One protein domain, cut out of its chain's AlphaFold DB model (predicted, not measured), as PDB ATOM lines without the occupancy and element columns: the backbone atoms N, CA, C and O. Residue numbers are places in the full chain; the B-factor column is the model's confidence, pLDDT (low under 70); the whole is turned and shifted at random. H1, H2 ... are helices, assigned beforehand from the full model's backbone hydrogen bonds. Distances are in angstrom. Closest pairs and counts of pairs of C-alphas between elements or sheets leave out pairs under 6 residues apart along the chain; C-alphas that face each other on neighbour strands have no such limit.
ATOM      1  N   HIS A   2      37.818  25.597  46.094       63.41
ATOM      2  CA  HIS A   2      37.368  26.464  47.200       63.41
ATOM      3  C   HIS A   2      37.937  26.075  48.575       63.41
ATOM      4  O   HIS A   2      38.457  26.945  49.264       63.41
ATOM      5  N   ASP A   3      37.946  24.789  48.941       72.62
ATOM      6  CA  ASP A   3      38.477  24.349  50.247       72.62
ATOM      7  C   ASP A   3      39.989  24.584  50.388       72.62
ATOM      8  O   ASP A   3      40.474  24.900  51.470       72.62
ATOM      9  N   MET A   4      40.733  24.499  49.280       78.94
ATOM     10  CA  MET A   4      42.169  24.794  49.232       78.94
ATOM     11  C   MET A   4      42.427  26.294  49.407       78.94
ATOM     12  O   MET A   4      43.291  26.672  50.193       78.94
ATOM     13  N   VAL A   5      41.649  27.153  48.736       81.00
ATOM     14  CA  VAL A   5      41.731  28.611  48.925       81.00
ATOM     15  C   VAL A   5      41.342  28.979  50.356       81.00
ATOM     16  O   VAL A   5      42.093  29.688  51.016       81.00
ATOM     17  N   GLY A   6      40.248  28.426  50.886       81.44
ATOM     18  CA  GLY A   6      39.833  28.634  52.275       81.44
ATOM     19  C   GLY A   6      40.876  28.160  53.293       81.44
ATOM     20  O   GLY A   6      41.095  28.829  54.303       81.44
ATOM     21  N   ALA A   7      41.575  27.053  53.021       84.88
ATOM     22  CA  ALA A   7      42.707  26.606  53.828       84.88
ATOM     23  C   ALA A   7      43.887  27.591  53.759       84.88
ATOM     24  O   ALA A   7      44.430  27.952  54.799       84.88
ATOM     25  N   TRP A   8      44.253  28.088  52.574       85.56
ATOM     26  CA  TRP A   8      45.316  29.091  52.419       85.56
ATOM     27  C   TRP A   8      44.972  30.432  53.083       85.56
ATOM     28  O   TRP A   8      45.836  31.041  53.713       85.56
ATOM     29  N   GLN A   9      43.709  30.859  53.025       85.38
ATOM     30  CA  GLN A   9      43.219  32.048  53.727       85.38
ATOM     31  C   GLN A   9      43.323  31.882  55.251       85.38
ATOM     32  O   GLN A   9      43.832  32.772  55.926       85.38
ATOM     33  N   ARG A  10      42.933  30.719  55.798       85.88
ATOM     34  CA  ARG A  10      43.090  30.395  57.232       85.88
ATOM     35  C   ARG A  10      44.547  30.238  57.671       85.88
ATOM     36  O   ARG A  10      44.866  30.563  58.806       85.88
ATOM     37  N   LEU A  11      45.432  29.757  56.795       87.19
ATOM     38  CA  LEU A  11      46.876  29.728  57.051       87.19
ATOM     39  C   LEU A  11      47.494  31.136  57.040       87.19
ATOM     40  O   LEU A  11      48.476  31.362  57.739       87.19
ATOM     41  N   SER A  12      46.920  32.070  56.274       86.44
ATOM     42  CA  SER A  12      47.388  33.462  56.186       86.44
ATOM     43  C   SER A  12      46.913  34.306  57.375       86.44
ATOM     44  O   SER A  12      47.712  34.999  57.995       86.44
ATOM     45  N   ASP A  13      45.627  34.216  57.729       84.06
ATOM     46  CA  ASP A  13      45.072  34.731  58.984       84.06
ATOM     47  C   ASP A  13      43.937  33.809  59.450       84.06
ATOM     48  O   ASP A  13      42.839  33.809  58.897       84.06
ATOM     49  N   ASN A  14      44.178  33.023  60.499       86.56
ATOM     50  CA  ASN A  14      43.177  32.083  61.009       86.56
ATOM     51  C   ASN A  14      42.003  32.783  61.725       86.56
ATOM     52  O   ASN A  14      40.917  32.214  61.844       86.56
ATOM     53  N   LYS A  15      42.202  34.015  62.210       86.31
ATOM     54  CA  LYS A  15      41.216  34.773  62.991       86.31
ATOM     55  C   LYS A  15      40.309  35.617  62.098       86.31
ATOM     56  O   LYS A  15      39.109  35.686  62.353       86.31
ATOM     57  N   TYR A  16      40.864  36.217  61.047       84.81
ATOM     58  CA  TYR A  16      40.139  37.068  60.102       84.81
ATOM     59  C   TYR A  16      40.289  36.598  58.647       84.81
ATOM     60  O   TYR A  16      40.337  37.425  57.740       84.81
ATOM     61  N   TYR A  17      40.299  35.280  58.403       80.06
ATOM     62  CA  TYR A  17      40.481  34.675  57.070       80.06
ATOM     63  C   TYR A  17      39.603  35.303  55.971       80.06
ATOM     64  O   TYR A  17      40.062  35.489  54.848       80.06
ATOM     65  N   ALA A  18      38.371  35.711  56.295       80.12
ATOM     66  CA  ALA A  18      37.442  36.364  55.365       80.12
ATOM     67  C   ALA A  18      37.863  37.783  54.914       80.12
ATOM     68  O   ALA A  18      37.293  38.311  53.965       80.12
ATOM     69  N   SER A  19      38.838  38.402  55.589       84.38
ATOM     70  CA  SER A  19      39.451  39.688  55.215       84.38
ATOM     71  C   SER A  19      40.767  39.536  54.447       84.38
ATOM     72  O   SER A  19      41.296  40.523  53.936       84.38
ATOM     73  N   THR A  20      41.292  38.311  54.329       83.06
ATOM     74  CA  THR A  20      42.438  38.034  53.456       83.06
ATOM     75  C   THR A  20      42.018  38.146  51.989       83.06
ATOM     76  O   THR A  20      40.866  37.891  51.634       83.06
ATOM     77  N   SER A  21      42.947  38.545  51.118       80.88
ATOM     78  CA  SER A  21      42.669  38.716  49.689       80.88
ATOM     79  C   SER A  21      42.153  37.419  49.064       80.88
ATOM     80  O   SER A  21      42.806  36.379  49.169       80.88
ATOM     81  N   ASP A  22      41.019  37.487  48.363       78.62
ATOM     82  CA  ASP A  22      40.552  36.377  47.535       78.62
ATOM     83  C   ASP A  22      41.521  36.159  46.363       78.62
ATOM     84  O   ASP A  22      41.667  37.011  45.485       78.62
ATOM     85  N   MET A  23      42.201  35.011  46.382       81.31
ATOM     86  CA  MET A  23      43.143  34.584  45.346       81.31
ATOM     87  C   MET A  23      42.487  33.703  44.273       81.31
ATOM     88  O   MET A  23      43.164  33.290  43.333       81.31
ATOM     89  N   MET A  24      41.193  33.375  44.398       81.69
ATOM     90  CA  MET A  24      40.519  32.411  43.522       81.69
ATOM     91  C   MET A  24      40.602  32.824  42.047       81.69
ATOM     92  O   MET A  24      40.860  31.980  41.194       81.69
ATOM     93  N   LYS A  25      40.474  34.122  41.736       80.88
ATOM     94  CA  LYS A  25      40.589  34.638  40.359       80.88
ATOM     95  C   LYS A  25      41.980  34.392  39.768       80.88
ATOM     96  O   LYS A  25      42.099  33.837  38.680       80.88
ATOM     97  N   GLN A  26      43.028  34.750  40.507       85.38
ATOM     98  CA  GLN A  26      44.427  34.572  40.117       85.38
ATOM     99  C   GLN A  26      44.752  33.085  39.940       85.38
ATOM    100  O   GLN A  26      45.398  32.701  38.968       85.38
ATOM    101  N   ILE A  27      44.256  32.242  40.851       84.62
ATOM    102  CA  ILE A  27      44.410  30.787  40.798       84.62
ATOM    103  C   ILE A  27      43.722  30.217  39.551       84.62
ATOM    104  O   ILE A  27      44.357  29.451  38.831       84.62
ATOM    105  N   CYS A  28      42.488  30.625  39.233       83.00
ATOM    106  CA  CYS A  28      41.805  30.216  38.003       83.00
ATOM    107  C   CYS A  28      42.612  30.578  36.745       83.00
ATOM    108  O   CYS A  28      42.825  29.709  35.902       83.00
ATOM    109  N   CYS A  29      43.137  31.807  36.644       84.75
ATOM    110  CA  CYS A  29      43.995  32.214  35.525       84.75
ATOM    111  C   CYS A  29      45.275  31.362  35.426       84.75
ATOM    112  O   CYS A  29      45.649  30.926  34.338       84.75
ATOM    113  N   VAL A  30      45.934  31.073  36.555       89.00
ATOM    114  CA  VAL A  30      47.129  30.210  36.586       89.00
ATOM    115  C   VAL A  30      46.795  28.777  36.162       89.00
ATOM    116  O   VAL A  30      47.537  28.201  35.370       89.00
ATOM    117  N   PHE A  31      45.677  28.205  36.620       88.00
ATOM    118  CA  PHE A  31      45.233  26.870  36.198       88.00
ATOM    119  C   PHE A  31      44.876  26.811  34.709       88.00
ATOM    120  O   PHE A  31      45.183  25.819  34.053       88.00
ATOM    121  N   HIS A  32      44.276  27.870  34.164       87.12
ATOM    122  CA  HIS A  32      43.937  27.979  32.744       87.12
ATOM    123  C   HIS A  32      45.195  27.914  31.863       87.12
ATOM    124  O   HIS A  32      45.281  27.065  30.974       87.12
ATOM    125  N   ILE A  33      46.215  28.716  32.190       91.50
ATOM    126  CA  ILE A  33      47.519  28.713  31.504       91.50
ATOM    127  C   ILE A  33      48.258  27.382  31.725       91.50
ATOM    128  O   ILE A  33      48.797  26.803  30.782       91.50
ATOM    129  N   TRP A  34      48.262  26.853  32.952       92.44
ATOM    130  CA  TRP A  34      48.903  25.577  33.283       92.44
ATOM    131  C   TRP A  34      48.329  24.404  32.483       92.44
ATOM    132  O   TRP A  34      49.082  23.562  31.988       92.44
ATOM    133  N   ASN A  35      47.005  24.353  32.318       93.00
ATOM    134  CA  ASN A  35      46.344  23.317  31.530       93.00
ATOM    135  C   ASN A  35      46.724  23.408  30.043       93.00
ATOM    136  O   ASN A  35      47.003  22.371  29.434       93.00
ATOM    137  N   LEU A  36      46.841  24.620  29.484       93.25
ATOM    138  CA  LEU A  36      47.364  24.817  28.130       93.25
ATOM    139  C   LEU A  36      48.807  24.308  28.003       93.25
ATOM    140  O   LEU A  36      49.094  23.508  27.114       93.25
ATOM    141  N   MET A  37      49.698  24.695  28.922       94.31
ATOM    142  CA  MET A  37      51.090  24.223  28.936       94.31
ATOM    143  C   MET A  37      51.172  22.691  29.031       94.31
ATOM    144  O   MET A  37      52.021  22.063  28.395       94.31
ATOM    145  N   LYS A  38      50.268  22.061  29.795       94.19
ATOM    146  CA  LYS A  38      50.150  20.599  29.867       94.19
ATOM    147  C   LYS A  38      49.648  19.976  28.570       94.19
ATOM    148  O   LYS A  38      50.145  18.907  28.213       94.19
ATOM    149  N   ALA A  39      48.717  20.609  27.863       94.44
ATOM    150  CA  ALA A  39      48.276  20.152  26.548       94.44
ATOM    151  C   ALA A  39      49.415  20.247  25.515       94.44
ATOM    152  O   ALA A  39      49.708  19.254  24.858       94.44
ATOM    153  N   GLU A  40      50.127  21.378  25.452       93.81
ATOM    154  CA  GLU A  40      51.270  21.590  24.545       93.81
ATOM    155  C   GLU A  40      52.449  20.645  24.826       93.81
ATOM    156  O   GLU A  40      53.116  20.191  23.893       93.81
ATOM    157  N   GLN A  41      52.684  20.289  26.096       93.81
ATOM    158  CA  GLN A  41      53.634  19.238  26.469       93.81
ATOM    159  C   GLN A  41      53.171  17.857  25.971       93.81
ATOM    160  O   GLN A  41      53.951  17.127  25.363       93.81
ATOM    161  N   ARG A  42      51.907  17.487  26.224       93.44
ATOM    162  CA  ARG A  42      51.358  16.150  25.923       93.44
ATOM    163  C   ARG A  42      51.147  15.886  24.432       93.44
ATOM    164  O   ARG A  42      51.277  14.738  24.018       93.44
ATOM    165  N   SER A  43      50.827  16.907  23.637       91.94
ATOM    166  CA  SER A  43      50.673  16.781  22.181       91.94
ATOM    167  C   SER A  43      52.007  16.761  21.426       91.94
ATOM    168  O   SER A  43      52.049  16.381  20.257       91.94
ATOM    169  N   GLY A  44      53.098  17.174  22.080       91.56
ATOM    170  CA  GLY A  44      54.412  17.328  21.459       91.56
ATOM    171  C   GLY A  44      54.639  18.677  20.768       91.56
ATOM    172  O   GLY A  44      55.699  18.872  20.175       91.56
TER     173      GLY A  44
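Overview. This is residues 2 to 44 of the 669 residues of an uncharacterized protein of Armillaria ostoyae (UniProt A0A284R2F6). One long helix, H2, reaches out from a small head made of the shorter helix H1 and the link that folds back from it, residues 13 to 23. Residues 28 to 44, of which 28 to 43 belong to H2, stick out as a free arm, while H1 is set slantwise near the other end of H2. The printed part has 43 residues with two named helices, H1 then H2 along the chain, and no named strand; the class is all helix. The whole is extended, with a radius of gyration of the C-alphas of 14.3 A, and its C-alphas span 47 by 13 by 13 A.

Along the chain. H2, the longest helix, holds residues 24 to 43 and measures 28.3 A from first to last C-alpha. It begins at C-alpha 24 at (40.519, 32.411, 43.522) and ends at C-alpha 43 at (50.673, 16.781, 22.181). H1 holds residues 2 to 12, begins at C-alpha 2 at (37.368, 26.464, 47.200) and measures 15.2 A.

Arrangement. H2 and H1 are close but not clearly touching, with 2 pairs of C-alphas within 8 A. Their closest C-alphas are those of Val 5 and Met 24, 6.7 A apart. They run opposite ways at a steep tilt of 59 degrees. In H1 and H2 every O i to N i+4 pair is within hydrogen-bond range.

Size, cuts and confidence. The two C-alphas farthest apart, those of Lys 15 and Gly 44, are 46.9 A from each other. The 11 residues between H1 and H2 form a long link. The printed part has no cut. The mean pLDDT of the printed part is 85.7, and residue 2 is the one residue under 70.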